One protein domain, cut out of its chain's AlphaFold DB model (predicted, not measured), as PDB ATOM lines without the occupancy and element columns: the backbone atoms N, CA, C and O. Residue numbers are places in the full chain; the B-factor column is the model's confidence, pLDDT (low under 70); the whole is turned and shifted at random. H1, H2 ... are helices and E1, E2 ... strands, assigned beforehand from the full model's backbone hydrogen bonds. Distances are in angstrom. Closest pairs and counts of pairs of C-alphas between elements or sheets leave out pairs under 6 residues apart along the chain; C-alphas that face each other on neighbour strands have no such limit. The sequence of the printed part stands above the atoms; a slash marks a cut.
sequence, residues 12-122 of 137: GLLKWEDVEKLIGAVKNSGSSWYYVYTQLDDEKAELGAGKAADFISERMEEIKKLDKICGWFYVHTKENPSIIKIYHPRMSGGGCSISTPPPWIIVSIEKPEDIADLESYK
ATOM      1  N   GLY A  12      -2.399   5.915  23.399       89.69
ATOM      2  CA  GLY A  12      -2.977   5.266  24.573       89.69
ATOM      3  C   GLY A  12      -3.278   3.793  24.288       89.69
ATOM      4  O   GLY A  12      -3.816   3.448  23.232       89.69
ATOM      5  N   LEU A  13      -2.929   2.915  25.224       92.06
ATOM      6  CA  LEU A  13      -3.307   1.507  25.188       92.06
ATOM      7  C   LEU A  13      -4.663   1.358  25.874       92.06
ATOM      8  O   LEU A  13      -4.784   1.579  27.075       92.06
ATOM      9  N   LEU A  14      -5.690   1.036  25.086       91.19
ATOM     10  CA  LEU A  14      -7.093   1.011  25.527       91.19
ATOM     11  C   LEU A  14      -7.602  -0.402  25.839       91.19
ATOM     12  O   LEU A  14      -8.773  -0.584  26.165       91.19
ATOM     13  N   LYS A  15      -6.737  -1.408  25.709       93.81
ATOM     14  CA  LYS A  15      -7.029  -2.824  25.942       93.81
ATOM     15  C   LYS A  15      -5.890  -3.445  26.739       93.81
ATOM     16  O   LYS A  15      -4.727  -3.152  26.463       93.81
ATOM     17  N   TRP A  16      -6.210  -4.311  27.696       94.69
ATOM     18  CA  TRP A  16      -5.194  -4.951  28.536       94.69
ATOM     19  C   TRP A  16      -4.257  -5.840  27.719       94.69
ATOM     20  O   TRP A  16      -3.056  -5.837  27.959       94.69
ATOM     21  N   GLU A  17      -4.775  -6.482  26.675       95.12
ATOM     22  CA  GLU A  17      -3.995  -7.308  25.753       95.12
ATOM     23  C   GLU A  17      -2.934  -6.487  25.002       95.12
ATOM     24  O   GLU A  17      -1.892  -7.012  24.612       95.12
ATOM     25  N   ASP A  18      -3.163  -5.186  24.791       95.00
ATOM     26  CA  ASP A  18      -2.151  -4.306  24.198       95.00
ATOM     27  C   ASP A  18      -1.040  -3.967  25.203       95.00
ATOM     28  O   ASP A  18       0.116  -3.820  24.803       95.00
ATOM     29  N   VAL A  19      -1.356  -3.886  26.500       96.19
ATOM     30  CA  VAL A  19      -0.352  -3.726  27.565       96.19
ATOM     31  C   VAL A  19       0.461  -5.014  27.723       96.19
ATOM     32  O   VAL A  19       1.680  -4.959  27.844       96.19
ATOM     33  N   GLU A  20      -0.172  -6.181  27.620       96.44
ATOM     34  CA  GLU A  20       0.518  -7.477  27.618       96.44
ATOM     35  C   GLU A  20       1.485  -7.611  26.431       96.44
ATOM     36  O   GLU A  20       2.630  -8.037  26.599       96.44
ATOM     37  N   LYS A  21       1.073  -7.173  25.233       96.38
ATOM     38  CA  LYS A  21       1.968  -7.100  24.065       96.38
ATOM     39  C   LYS A  21       3.129  -6.137  24.290       96.38
ATOM     40  O   LYS A  21       4.255  -6.473  23.931       96.38
ATOM     41  N   LEU A  22       2.872  -4.973  24.891       96.50
ATOM     42  CA  LEU A  22       3.917  -4.015  25.256       96.50
ATOM     43  C   LEU A  22       4.937  -4.654  26.208       96.50
ATOM     44  O   LEU A  22       6.135  -4.560  25.960       96.50
ATOM     45  N   ILE A  23       4.476  -5.347  27.253       97.00
ATOM     46  CA  ILE A  23       5.335  -6.076  28.199       97.00
ATOM     47  C   ILE A  23       6.196  -7.105  27.451       97.00
ATOM     48  O   ILE A  23       7.405  -7.177  27.672       97.00
ATOM     49  N   GLY A  24       5.603  -7.855  26.516       96.56
ATOM     50  CA  GLY A  24       6.332  -8.790  25.655       96.56
ATOM     51  C   GLY A  24       7.397  -8.112  24.786       96.56
ATOM     52  O   GLY A  24       8.524  -8.602  24.701       96.56
ATOM     53  N   ALA A  25       7.078  -6.968  24.178       95.88
ATOM     54  CA  ALA A  25       8.019  -6.196  23.368       95.88
ATOM     55  C   ALA A  25       9.191  -5.661  24.208       95.88
ATOM     56  O   ALA A  25      10.347  -5.820  23.821       95.88
ATOM     57  N   VAL A  26       8.911  -5.108  25.392       96.38
ATOM     58  CA  VAL A  26       9.937  -4.628  26.333       96.38
ATOM     59  C   VAL A  26      10.850  -5.772  26.756       96.38
ATOM     60  O   VAL A  26      12.070  -5.646  26.646       96.38
ATOM     61  N   LYS A  27      10.280  -6.917  27.151       96.50
ATOM     62  CA  LYS A  27      11.037  -8.104  27.572       96.50
ATOM     63  C   LYS A  27      12.002  -8.596  26.494       96.50
ATOM     64  O   LYS A  27      13.124  -8.983  26.810       96.50
ATOM     65  N   ASN A  28      11.572  -8.553  25.234       95.19
ATOM     66  CA  ASN A  28      12.335  -9.039  24.083       95.19
ATOM     67  C   ASN A  28      13.226  -7.966  23.429       95.19
ATOM     68  O   ASN A  28      13.939  -8.276  22.480       95.19
ATOM     69  N   SER A  29      13.210  -6.724  23.922       93.38
ATOM     70  CA  SER A  29      13.959  -5.605  23.327       93.38
ATOM     71  C   SER A  29      15.482  -5.736  23.442       93.38
ATOM     72  O   SER A  29      16.209  -5.065  22.714       93.38
ATOM     73  N   GLY A  30      15.978  -6.532  24.398       91.50
ATOM     74  CA  GLY A  30      17.411  -6.644  24.706       91.50
ATOM     75  C   GLY A  30      18.070  -5.345  25.197       91.50
ATOM     76  O   GLY A  30      19.277  -5.327  25.411       91.50
ATOM     77  N   SER A  31      17.296  -4.270  25.376       92.69
ATOM     78  CA  SER A  31      17.786  -2.945  25.759       92.69
ATOM     79  C   SER A  31      17.825  -2.782  27.282       92.69
ATOM     80  O   SER A  31      17.046  -3.418  28.003       92.69
ATOM     81  N   SER A  32      18.708  -1.913  27.778       95.94
ATOM     82  CA  SER A  32      18.552  -1.334  29.117       95.94
ATOM     83  C   SER A  32      17.392  -0.342  29.100       95.94
ATOM     84  O   SER A  32      17.131   0.326  28.101       95.94
ATOM     85  N   TRP A  33      16.697  -0.266  30.222       97.38
ATOM     86  CA  TRP A  33      15.579   0.628  30.460       97.38
ATOM     87  C   TRP A  33      15.811   1.381  31.759       97.38
ATOM     88  O   TRP A  33      16.529   0.931  32.643       97.38
ATOM     89  N   TYR A  34      15.141   2.504  31.900       96.94
ATOM     90  CA  TYR A  34      15.142   3.334  33.086       96.94
ATOM     91  C   TYR A  34      13.700   3.628  33.461       96.94
ATOM     92  O   TYR A  34      12.849   3.744  32.578       96.94
ATOM     93  N   TYR A  35      13.420   3.773  34.751       96.25
ATOM     94  CA  TYR A  35      12.166   4.365  35.206       96.25
ATOM     95  C   TYR A  35      12.433   5.581  36.083       96.25
ATOM     96  O   TYR A  35      13.481   5.675  36.721       96.25
ATOM     97  N   VAL A  36      11.463   6.492  36.112       94.31
ATOM     98  CA  VAL A  36      11.433   7.662  36.993       94.31
ATOM     99  C   VAL A  36      10.008   7.851  37.492       94.31
ATOM    100  O   VAL A  36       9.082   7.946  36.677       94.31
ATOM    101  N   TYR A  37       9.829   7.941  38.808       92.25
ATOM    102  CA  TYR A  37       8.605   8.489  39.387       92.25
ATOM    103  C   TYR A  37       8.651  10.010  39.292       92.25
ATOM    104  O   TYR A  37       9.609  10.643  39.714       92.25
ATOM    105  N   THR A  38       7.615  10.623  38.729       88.31
ATOM    106  CA  THR A  38       7.634  12.076  38.469       88.31
ATOM    107  C   THR A  38       7.241  12.924  39.675       88.31
ATOM    108  O   THR A  38       7.326  14.147  39.616       88.31
ATOM    109  N   GLN A  39       6.754  12.285  40.740       83.44
ATOM    110  CA  GLN A  39       6.234  12.947  41.939       83.44
ATOM    111  C   GLN A  39       7.007  12.580  43.207       83.44
ATOM    112  O   GLN A  39       6.639  13.028  44.290       83.44
ATOM    113  N   LEU A  40       8.030  11.736  43.081       81.94
ATOM    114  CA  LEU A  40       8.894  11.320  44.174       81.94
ATOM    115  C   LEU A  40      10.315  11.706  43.791       81.94
ATOM    116  O   LEU A  40      10.795  11.313  42.727       81.94
ATOM    117  N   ASP A  41      10.959  12.494  44.644       74.69
ATOM    118  CA  ASP A  41      12.352  12.869  44.436       74.69
ATOM    119  C   ASP A  41      13.233  11.611  44.511       74.69
ATOM    120  O   ASP A  41      13.018  10.726  45.341       74.69
ATOM    121  N   ASP A  42      14.210  11.524  43.607       71.12
ATOM    122  CA  ASP A  42      15.249  10.484  43.545       71.12
ATOM    123  C   ASP A  42      14.801   9.029  43.295       71.12
ATOM    124  O   ASP A  42      15.648   8.135  43.213       71.12
ATOM    125  N   GLU A  43      13.512   8.754  43.070       83.25
ATOM    126  CA  GLU A  43      13.056   7.395  42.749       83.25
ATOM    127  C   GLU A  43      13.197   7.083  41.247       83.25
ATOM    128  O   GLU A  43      12.241   7.114  40.460       83.25
ATOM    129  N   LYS A  44      14.439   6.774  40.854       87.25
ATOM    130  CA  LYS A  44      14.823   6.335  39.507       87.25
ATOM    131  C   LYS A  44      15.836   5.195  39.544       87.25
ATOM    132  O   LYS A  44      16.731   5.182  40.385       87.25
ATOM    133  N   ALA A  45      15.743   4.257  38.605       92.94
ATOM    134  CA  ALA A  45      16.744   3.198  38.471       92.94
ATOM    135  C   ALA A  45      16.878   2.686  37.035       92.94
ATOM    136  O   ALA A  45      15.970   2.835  36.217       92.94
ATOM    137  N   GLU A  46      18.018   2.047  36.761       96.12
ATOM    138  CA  GLU A  46      18.242   1.246  35.559       96.12
ATOM    139  C   GLU A  46      17.732  -0.186  35.764       96.12
ATOM    140  O   GLU A  46      17.956  -0.815  36.800       96.12
ATOM    141  N   LEU A  47      17.073  -0.717  34.744       96.06
ATOM    142  CA  LEU A  47      16.514  -2.053  34.668       96.06
ATOM    143  C   LEU A  47      16.975  -2.712  33.366       96.06
ATOM    144  O   LEU A  47      16.906  -2.124  32.293       96.06
ATOM    145  N   GLY A  48      17.365  -3.984  33.424       97.00
ATOM    146  CA  GLY A  48      17.437  -4.790  32.205       97.00
ATOM    147  C   GLY A  48      16.031  -5.052  31.648       97.00
ATOM    148  O   GLY A  48      15.068  -5.088  32.415       97.00
ATOM    149  N   ALA A  49      15.920  -5.314  30.342       96.88
ATOM    150  CA  ALA A  49      14.660  -5.586  29.636       96.88
ATOM    151  C   ALA A  49      13.666  -6.494  30.393       96.88
ATOM    152  O   ALA A  49      12.485  -6.170  30.498       96.88
ATOM    153  N   GLY A  50      14.138  -7.607  30.972       97.38
ATOM    154  CA  GLY A  50      13.291  -8.513  31.758       97.38
ATOM    155  C   GLY A  50      12.694  -7.852  33.005       97.38
ATOM    156  O   GLY A  50      11.484  -7.886  33.192       97.38
ATOM    157  N   LYS A  51      13.523  -7.169  33.803       97.94
ATOM    158  CA  LYS A  51      13.063  -6.448  35.001       97.94
ATOM    159  C   LYS A  51      12.157  -5.269  34.655       97.94
ATOM    160  O   LYS A  51      11.239  -4.974  35.406       97.94
ATOM    161  N   ALA A  52      12.401  -4.598  33.529       97.69
ATOM    162  CA  ALA A  52      11.531  -3.534  33.040       97.69
ATOM    163  C   ALA A  52      10.143  -4.068  32.662       97.69
ATOM    164  O   ALA A  52       9.132  -3.463  33.008       97.69
ATOM    165  N   ALA A  53      10.085  -5.231  32.008       97.88
ATOM    166  CA  ALA A  53       8.829  -5.902  31.695       97.88
ATOM    167  C   ALA A  53       8.068  -6.314  32.966       97.88
ATOM    168  O   ALA A  53       6.870  -6.045  33.067       97.88
ATOM    169  N   ASP A  54       8.763  -6.893  33.949       98.12
ATOM    170  CA  ASP A  54       8.172  -7.260  35.242       98.12
ATOM    171  C   ASP A  54       7.649  -6.014  35.978       98.12
ATOM    172  O   ASP A  54       6.504  -5.993  36.424       98.12
ATOM    173  N   PHE A  55       8.430  -4.929  36.002       97.94
ATOM    174  CA  PHE A  55       8.031  -3.647  36.585       97.94
ATOM    175  C   PHE A  55       6.746  -3.094  35.948       97.94
ATOM    176  O   PHE A  55       5.820  -2.699  36.656       97.94
ATOM    177  N   ILE A  56       6.641  -3.103  34.615       97.44
ATOM    178  CA  ILE A  56       5.423  -2.674  33.903       97.44
ATOM    179  C   ILE A  56       4.245  -3.598  34.243       97.44
ATOM    180  O   ILE A  56       3.132  -3.113  34.457       97.44
ATOM    181  N   SER A  57       4.482  -4.909  34.331       98.06
ATOM    182  CA  SER A  57       3.463  -5.892  34.704       98.06
ATOM    183  C   SER A  57       2.926  -5.661  36.117       98.06
ATOM    184  O   SER A  57       1.718  -5.737  36.335       98.06
ATOM    185  N   GLU A  58       3.786  -5.334  37.080       97.94
ATOM    186  CA  GLU A  58       3.352  -5.006  38.440       97.94
ATOM    187  C   GLU A  58       2.463  -3.760  38.469       97.94
ATOM    188  O   GLU A  58       1.410  -3.768  39.109       97.94
ATOM    189  N   ARG A  59       2.846  -2.701  37.738       96.94
ATOM    190  CA  ARG A  59       2.034  -1.477  37.632       96.94
ATOM    191  C   ARG A  59       0.699  -1.747  36.931       96.94
ATOM    192  O   ARG A  59      -0.319  -1.179  37.315       96.94
ATOM    193  N   MET A  60       0.675  -2.633  35.934       96.50
ATOM    194  CA  MET A  60      -0.560  -3.069  35.275       96.50
ATOM    195  C   MET A  60      -1.518  -3.739  36.269       96.50
ATOM    196  O   MET A  60      -2.693  -3.378  36.318       96.50
ATOM    197  N   GLU A  61      -1.027  -4.668  37.091       96.81
ATOM    198  CA  GLU A  61      -1.836  -5.352  38.109       96.81
ATOM    199  C   GLU A  61      -2.282  -4.421  39.245       96.81
ATOM    200  O   GLU A  61      -3.394  -4.549  39.762       96.81
ATOM    201  N   GLU A  62      -1.455  -3.448  39.622       95.62
ATOM    202  CA  GLU A  62      -1.826  -2.396  40.569       95.62
ATOM    203  C   GLU A  62      -2.983  -1.544  40.037       95.62
ATOM    204  O   GLU A  62      -3.993  -1.368  40.720       95.62
ATOM    205  N   ILE A  63      -2.892  -1.093  38.785       95.25
ATOM    206  CA  ILE A  63      -3.937  -0.292  38.142       95.25
ATOM    207  C   ILE A  63      -5.232  -1.097  37.992       95.25
ATOM    208  O   ILE A  63      -6.294  -0.566  38.308       95.25
ATOM    209  N   LYS A  64      -5.172  -2.380  37.603       94.44
ATOM    210  CA  LYS A  64      -6.359  -3.253  37.500       94.44
ATOM    211  C   LYS A  64      -7.146  -3.378  38.810       94.44
ATOM    212  O   LYS A  64      -8.360  -3.577  38.784       94.44
ATOM    213  N   LYS A  65      -6.476  -3.285  39.966       94.62
ATOM    214  CA  LYS A  65      -7.139  -3.295  41.286       94.62
ATOM    215  C   LYS A  65      -7.853  -1.979  41.594       94.62
ATOM    216  O   LYS A  65      -8.766  -1.961  42.417       94.62
ATOM    217  N   LEU A  66      -7.418  -0.885  40.975       92.69
ATOM    218  CA  LEU A  66      -7.925   0.465  41.212       92.69
ATOM    219  C   LEU A  66      -9.005   0.867  40.209       92.69
ATOM    220  O   LEU A  66      -9.934   1.579  40.584       92.69
ATOM    221  N   ASP A  67      -8.881   0.419  38.962       89.88
ATOM    222  CA  ASP A  67      -9.786   0.753  37.873       89.88
ATOM    223  C   ASP A  67      -9.966  -0.432  36.909       89.88
ATOM    224  O   ASP A  67      -9.036  -1.182  36.613       89.88
ATOM    225  N   LYS A  68     -11.193  -0.598  36.411       82.00
ATOM    226  CA  LYS A  68     -11.571  -1.664  35.475       82.00
ATOM    227  C   LYS A  68     -11.265  -1.296  34.024       82.00
ATOM    228  O   LYS A  68     -11.190  -2.194  33.185       82.00
ATOM    229  N   ILE A  69     -11.116  -0.003  33.717       84.31
ATOM    230  CA  ILE A  69     -10.795   0.452  32.361       84.31
ATOM    231  C   ILE A  69      -9.286   0.426  32.101       84.31
ATOM    232  O   ILE A  69      -8.468   0.719  32.973       84.31
ATOM    233  N   CYS A  70      -8.927   0.097  30.863       82.75
ATOM    234  CA  CYS A  70      -7.587   0.322  30.334       82.75
ATOM    235  C   CYS A  70      -7.510   1.751  29.750       82.75
ATOM    236  O   CYS A  70      -8.541   2.357  29.461       82.75
ATOM    237  N   GLY A  71      -6.310   2.311  29.591       87.81
ATOM    238  CA  GLY A  71      -6.118   3.718  29.182       87.81
ATOM    239  C   GLY A  71      -5.078   4.486  29.997       87.81
ATOM    240  O   GLY A  71      -4.897   5.686  29.808       87.81
ATOM    241  N   TRP A  72      -4.385   3.789  30.893       94.31
ATOM    242  CA  TRP A  72      -3.392   4.356  31.804       94.31
ATOM    243  C   TRP A  72      -1.951   4.251  31.286       94.31
ATOM    244  O   TRP A  72      -1.043   4.835  31.869       94.31
ATOM    245  N   PHE A  73      -1.739   3.544  30.174       95.38
ATOM    246  CA  PHE A  73      -0.439   3.349  29.535       95.38
ATOM    247  C   PHE A  73      -0.414   4.048  28.180       95.38
ATOM    248  O   PHE A  73      -1.300   3.841  27.352       95.38
ATOM    249  N   TYR A  74       0.623   4.845  27.943       94.75
ATOM    250  CA  TYR A  74       0.845   5.550  26.687       94.75
ATOM    251  C   TYR A  74       2.234   5.230  26.169       94.75
ATOM    252  O   TYR A  74       3.210   5.311  26.909       94.75
ATOM    253  N   VAL A  75       2.333   4.916  24.885       94.19
ATOM    254  CA  VAL A  75       3.593   4.540  24.243       94.19
ATOM    255  C   VAL A  75       3.774   5.336  22.961       94.19
ATOM    256  O   VAL A  75       2.792   5.646  22.284       94.19
ATOM    257  N   HIS A  76       5.011   5.693  22.621       87.44
ATOM    258  CA  HIS A  76       5.271   6.356  21.343       87.44
ATOM    259  C   HIS A  76       5.052   5.404  20.150       87.44
ATOM    260  O   HIS A  76       4.345   5.742  19.204       87.44
ATOM    261  N   THR A  77       5.594   4.190  20.233       88.06
ATOM    262  CA  THR A  77       5.567   3.149  19.194       88.06
ATOM    263  C   THR A  77       5.249   1.798  19.827       88.06
ATOM    264  O   THR A  77       5.906   1.392  20.782       88.06
ATOM    265  N   LYS A  78       4.230   1.089  19.325       84.75
ATOM    266  CA  LYS A  78       3.793  -0.186  19.925       84.75
ATOM    267  C   LYS A  78       4.754  -1.330  19.604       84.75
ATOM    268  O   LYS A  78       4.977  -2.195  20.441       84.75
ATOM    269  N   GLU A  79       5.311  -1.325  18.398       83.44
ATOM    270  CA  GLU A  79       6.139  -2.401  17.853       83.44
ATOM    271  C   GLU A  79       7.569  -2.353  18.397       83.44
ATOM    272  O   GLU A  79       8.162  -3.390  18.674       83.44
ATOM    273  N   ASN A  80       8.109  -1.144  18.568       88.94
ATOM    274  CA  ASN A  80       9.440  -0.908  19.117       88.94
ATOM    275  C   ASN A  80       9.380   0.218  20.156       88.94
ATOM    276  O   ASN A  80       9.679   1.368  19.816       88.94
ATOM    277  N   PRO A  81       8.905  -0.057  21.380       92.75
ATOM    278  CA  PRO A  81       8.722   0.972  22.392       92.75
ATOM    279  C   PRO A  81      10.078   1.508  22.862       92.75
ATOM    280  O   PRO A  81      10.958   0.740  23.229       92.75
ATOM    281  N   SER A  82      10.230   2.832  22.892       93.88
ATOM    282  CA  SER A  82      11.408   3.517  23.459       93.88
ATOM    283  C   SER A  82      11.074   4.358  24.694       93.88
ATOM    284  O   SER A  82      11.941   4.681  25.509       93.88
ATOM    285  N   ILE A  83       9.802   4.722  24.844       95.12
ATOM    286  CA  ILE A  83       9.289   5.503  25.962       95.12
ATOM    287  C   ILE A  83       7.832   5.138  26.235       95.12
ATOM    288  O   ILE A  83       7.005   5.025  25.323       95.12
ATOM    289  N   ILE A  84       7.533   4.962  27.515       95.88
ATOM    290  CA  ILE A  84       6.245   4.555  28.055       95.88
ATOM    291  C   ILE A  84       5.907   5.526  29.183       95.88
ATOM    292  O   ILE A  84       6.711   5.769  30.080       95.88
ATOM    293  N   LYS A  85       4.705   6.088  29.140       95.38
ATOM    294  CA  LYS A  85       4.147   6.932  30.196       95.38
ATOM    295  C   LYS A  85       3.027   6.164  30.877       95.38
ATOM    296  O   LYS A  85       2.102   5.703  30.207       95.38
ATOM    297  N   ILE A  86       3.112   6.044  32.194       95.31
ATOM    298  CA  ILE A  86       2.121   5.364  33.023       95.31
ATOM    299  C   ILE A  86       1.439   6.422  33.882       95.31
ATOM    300  O   ILE A  86       2.106   7.218  34.536       95.31
ATOM    301  N   TYR A  87       0.113   6.442  33.879       93.38
ATOM    302  CA  TYR A  87      -0.713   7.338  34.680       93.38
ATOM    303  C   TYR A  87      -1.408   6.545  35.781       93.38
ATOM    304  O   TYR A  87      -1.838   5.415  35.566       93.38
ATOM    305  N   HIS A  88      -1.536   7.134  36.966       91.56
ATOM    306  CA  HIS A  88      -2.201   6.477  38.085       91.56
ATOM    307  C   HIS A  88      -3.678   6.912  38.165       91.56
ATOM    308  O   HIS A  88      -3.938   8.125  38.198       91.56
ATOM    309  N   PRO A  89      -4.652   5.981  38.269       89.56
ATOM    310  CA  PRO A  89      -6.080   6.312  38.244       89.56
ATOM    311  C   PRO A  89      -6.501   7.341  39.293       89.56
ATOM    312  O   PRO A  89      -7.233   8.286  39.008       89.56
ATOM    313  N   ARG A  90      -5.970   7.213  40.515       86.44
ATOM    314  CA  ARG A  90      -6.307   8.113  41.634       86.44
ATOM    315  C   ARG A  90      -5.602   9.467  41.596       86.44
ATOM    316  O   ARG A  90      -5.987  10.357  42.338       86.44
ATOM    317  N   MET A  91      -4.569   9.614  40.770       79.38
ATOM    318  CA  MET A  91      -3.778  10.852  40.680       79.38
ATOM    319  C   MET A  91      -4.146  11.665  39.437       79.38
ATOM    320  O   MET A  91      -3.778  12.827  39.326       79.38
ATOM    321  N   SER A  92      -4.904  11.058  38.519       69.25
ATOM    322  CA  SER A  92      -5.309  11.672  37.253       69.25
ATOM    323  C   SER A  92      -6.754  12.191  37.267       69.25
ATOM    324  O   SER A  92      -7.173  12.880  36.343       69.25
ATOM    325  N   GLY A  93      -7.519  11.866  38.315       56.44
ATOM    326  CA  GLY A  93      -8.907  12.286  38.522       56.44
ATOM    327  C   GLY A  93      -9.020  13.526  39.410       56.44
ATOM    328  O   GLY A  93      -9.599  13.457  40.489       56.44
ATOM    329  N   GLY A  94      -8.448  14.650  38.979       46.91
ATOM    330  CA  GLY A  94      -8.566  15.944  39.653       46.91
ATOM    331  C   GLY A  94      -9.186  16.976  38.715       46.91
ATOM    332  O   GLY A  94      -8.561  17.339  37.731       46.91
ATOM    333  N   GLY A  95     -10.427  17.374  39.020       41.19
ATOM    334  CA  GLY A  95     -11.287  18.411  38.421       41.19
ATOM    335  C   GLY A  95     -10.801  19.218  37.210       41.19
ATOM    336  O   GLY A  95      -9.720  19.790  37.243       41.19
ATOM    337  N   CYS A  96     -11.698  19.338  36.215       44.41
ATOM    338  CA  CYS A  96     -11.783  20.314  35.108       44.41
ATOM    339  C   CYS A  96     -10.856  21.545  35.207       44.41
ATOM    340  O   CYS A  96     -11.304  22.684  35.335       44.41
ATOM    341  N   SER A  97      -9.558  21.318  35.098       48.25
ATOM    342  CA  SER A  97      -8.526  22.328  34.987       48.25
ATOM    343  C   SER A  97      -7.738  21.977  33.737       48.25
ATOM    344  O   SER A  97      -7.521  20.813  33.411       48.25
ATOM    345  N   ILE A  98      -7.410  23.004  32.965       51.78
ATOM    346  CA  ILE A  98      -6.910  22.921  31.586       51.78
ATOM    347  C   ILE A  98      -5.554  22.182  31.471       51.78
ATOM    348  O   ILE A  98      -5.097  21.908  30.364       51.78
ATOM    349  N   SER A  99      -4.915  21.807  32.586       59.12
ATOM    350  CA  SER A  99      -3.649  21.073  32.608       59.12
ATOM    351  C   SER A  99      -3.852  19.567  32.770       59.12
ATOM    352  O   SER A  99      -4.343  19.100  33.797       59.12
ATOM    353  N   THR A 100      -3.403  18.794  31.783       63.78
ATOM    354  CA  THR A 100      -3.266  17.337  31.902       63.78
ATOM    355  C   THR A 100      -2.333  17.005  33.076       63.78
ATOM    356  O   THR A 100      -1.250  17.593  33.148       63.78
ATOM    357  N   PRO A 101      -2.712  16.095  33.993       75.88
ATOM    358  CA  PRO A 101      -1.837  15.690  35.090       75.88
ATOM    359  C   PRO A 101      -0.533  15.104  34.527       75.88
ATOM    360  O   PRO A 101      -0.556  14.520  33.441       75.88
ATOM    361  N   PRO A 102       0.610  15.244  35.219       84.50
ATOM    362  CA  PRO A 102       1.843  14.604  34.784       84.50
ATOM    363  C   PRO A 102       1.702  13.071  34.833       84.50
ATOM    364  O   PRO A 102       0.934  12.551  35.651       84.50
ATOM    365  N   PRO A 103       2.440  12.325  33.988       90.56
ATOM    366  CA  PRO A 103       2.491  10.870  34.096       90.56
ATOM    367  C   PRO A 103       3.035  10.490  35.468       90.56
ATOM    368  O   PRO A 103       3.965  11.125  35.935       90.56
ATOM    369  N   TRP A 104       2.488   9.461  36.102       93.44
ATOM    370  CA  TRP A 104       2.967   8.962  37.393       93.44
ATOM    371  C   TRP A 104       4.391   8.409  37.287       93.44
ATOM    372  O   TRP A 104       5.247   8.726  38.111       93.44
ATOM    373  N   ILE A 105       4.643   7.627  36.234       95.44
ATOM    374  CA  ILE A 105       5.938   7.004  35.964       95.44
ATOM    375  C   ILE A 105       6.270   7.176  34.483       95.44
ATOM    376  O   ILE A 105       5.408   7.002  33.614       95.44
ATOM    377  N   ILE A 106       7.531   7.479  34.191       95.44
ATOM    378  CA  ILE A 106       8.094   7.401  32.842       95.44
ATOM    379  C   ILE A 106       9.066   6.230  32.810       95.44
ATOM    380  O   ILE A 106       9.940   6.142  33.665       95.44
ATOM    381  N   VAL A 107       8.918   5.346  31.825       96.81
ATOM    382  CA  VAL A 107       9.836   4.234  31.562       96.81
ATOM    383  C   VAL A 107      10.435   4.440  30.172       96.81
ATOM    384  O   VAL A 107       9.686   4.594  29.208       96.81
ATOM    385  N   SER A 108      11.758   4.494  30.038       96.00
ATOM    386  CA  SER A 108      12.421   4.804  28.763       96.00
ATOM    387  C   SER A 108      13.751   4.081  28.601       96.00
ATOM    388  O   SER A 108      14.389   3.740  29.586       96.00
ATOM    389  N   ILE A 109      14.172   3.857  27.358       95.19
ATOM    390  CA  ILE A 109      15.529   3.385  27.039       95.19
ATOM    391  C   ILE A 109      16.583   4.488  27.211       95.19
ATOM    392  O   ILE A 109      17.753   4.189  27.426       95.19
ATOM    393  N   GLU A 110      16.171   5.755  27.129       91.88
ATOM    394  CA  GLU A 110      17.059   6.894  27.330       91.88
ATOM    395  C   GLU A 110      17.250   7.139  28.824       91.88
ATOM    396  O   GLU A 110      16.290   7.141  29.605       91.88
ATOM    397  N   LYS A 111      18.503   7.359  29.228       90.25
ATOM    398  CA  LYS A 111      18.833   7.623  30.624       90.25
ATOM    399  C   LYS A 111      18.239   8.973  31.049       90.25
ATOM    400  O   LYS A 111      18.468   9.970  30.367       90.25
ATOM    401  N   PRO A 112      17.528   9.047  32.187       86.50
ATOM    402  CA  PRO A 112      17.060  10.319  32.714       86.50
ATOM    403  C   PRO A 112      18.244  11.171  33.184       86.50
ATOM    404  O   PRO A 112      19.086  10.714  33.963       86.50
ATOM    405  N   GLU A 113      18.285  12.419  32.726       82.44
ATOM    406  CA  GLU A 113      19.283  13.413  33.117       82.44
ATOM    407  C   GLU A 113      18.673  14.420  34.093       82.44
ATOM    408  O   GLU A 113      17.559  14.905  33.885       82.44
ATOM    409  N   ASP A 114      19.416  14.752  35.150       76.38
ATOM    410  CA  ASP A 114      19.044  15.847  36.038       76.38
ATOM    411  C   ASP A 114      19.415  17.162  35.350       76.38
ATOM    412  O   ASP A 114      20.587  17.454  35.099       76.38
ATOM    413  N   ILE A 115      18.404  17.956  35.005       68.56
ATOM    414  CA  ILE A 115      18.618  19.237  34.336       68.56
ATOM    415  C   ILE A 115      19.012  20.261  35.402       68.56
ATOM    416  O   ILE A 115      18.164  20.781  36.123       68.56
ATOM    417  N   ALA A 116      20.309  20.562  35.491       61.50
ATOM    418  CA  ALA A 116      20.832  21.568  36.417       61.50
ATOM    419  C   ALA A 116      20.389  23.006  36.069       61.50
ATOM    420  O   ALA A 116      20.346  23.861  36.950       61.50
ATOM    421  N   ASP A 117      20.051  23.272  34.801       67.69
ATOM    422  CA  ASP A 117      19.583  24.574  34.314       67.69
ATOM    423  C   ASP A 117      18.344  24.427  33.414       67.69
ATOM    424  O   ASP A 117      18.440  24.156  32.213       67.69
ATOM    425  N   LEU A 118      17.164  24.617  34.009       63.31
ATOM    426  CA  LEU A 118      15.868  24.538  33.329       63.31
ATOM    427  C   LEU A 118      15.691  25.604  32.231       63.31
ATOM    428  O   LEU A 118      14.902  25.396  31.307       63.31
ATOM    429  N   GLU A 119      16.415  26.730  32.289       66.62
ATOM    430  CA  GLU A 119      16.308  27.801  31.287       66.62
ATOM    431  C   GLU A 119      16.870  27.368  29.929       66.62
ATOM    432  O   GLU A 119      16.334  27.749  28.885       66.62
ATOM    433  N   SER A 120      17.889  26.502  29.932       62.78
ATOM    434  CA  SER A 120      18.510  25.960  28.717       62.78
ATOM    435  C   SER A 120      17.572  25.080  27.873       62.78
ATOM    436  O   SER A 120      17.796  24.916  26.672       62.78
ATOM    437  N   TYR A 121      16.495  24.564  28.476       62.75
ATOM    438  CA  TYR A 121      15.517  23.675  27.842       62.75
ATOM    439  C   TYR A 121      14.212  24.366  27.424       62.75
ATOM    440  O   TYR A 121      13.319  23.711  26.875       62.75
ATOM    441  N   LYS A 122      14.070  25.685  27.633       61.78
ATOM    442  CA  LYS A 122      12.885  26.402  27.147       61.78
ATOM    443  C   LYS A 122      12.798  26.278  25.620       61.78
ATOM    444  O   LYS A 122      13.774  26.576  24.926       61.78
TER     445      LYS A 122
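This is residues 12 to 122 of the 137 residues of an uncharacterized protein of Candidatus Acidulodesulfobacterium ferriphilum (UniProt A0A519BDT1). A twisted antiparallel sheet of five strands has two helices side by side, H1 and H2, over one face, making two layers; no named helix is on the other face. Residues 94 to 99 and the end, 115 to 122 with short H4, stick out from this body. The printed part has 111 residues with four named helices and five named strands, in the order H1 E1 E2 H2 E3 E4 H3 E5 H4; the sheet's order is E2 E1 E5 E4 E3, and the class is mixed. It is compact, with a radius of gyration of the C-alphas of 14.4 A and spans of 40 by 37 by 22 A.

The inner strands are E1, residues 32 to 37, E5, 105 to 108, and E4, 83 to 86; the edge strands are E2, 44 to 48, and E3, 73 to 75. Within hydrogen-bond range are N 47 and O 33 of E2 and E1, 2.7 A, N 34 and O 108 of E1 and E5, 2.7 A, N 84 and O 107 of E4 and E5, 2.8 A, and N 74 and O 85 of E3 and E4, 2.8 A. E1 and E2 form a hairpin, as do E3 and E4. H2, residues 49 to 66, is on the sheet over E1 and E5, its height 9.9 A, and runs along the strands, at 25 degrees to E5 on the local plane. H1, residues 16 to 28, touches H2 at a shallow tilt of 17 degrees, opposite ways; the closest C-alphas, of Lys 27 and Gly 50, are 4.8 A apart. H3, residues 89 to 92, only just touches residues 63 to 66 of H2, with 3 pairs of C-alphas within 8 A, the closest those of Leu 66 and Pro 89, 6.8 A. H4, residues 118 to 121, touches no helix. Every O i to N i+4 pair is within range in H1 and H2; H3 and H4 are too short for one.

From first to last C-alpha H2 measures 26.1 A, H1 18.5 A, E1 17.3 A and E2 13.6 A. H1 begins at C-alpha 16, (-5.194, -4.951, 28.536), and H4 ends at C-alpha 121, (15.517, 23.675, 27.842).

The C-alphas farthest apart, of Lys 68 and Ser 120, are 41.4 A apart. The printed part has no cut, and the link from H3 to E5 is long, 12 residues. The model's pLDDT is under 70 in residues 92 to 100 and 115 to 122.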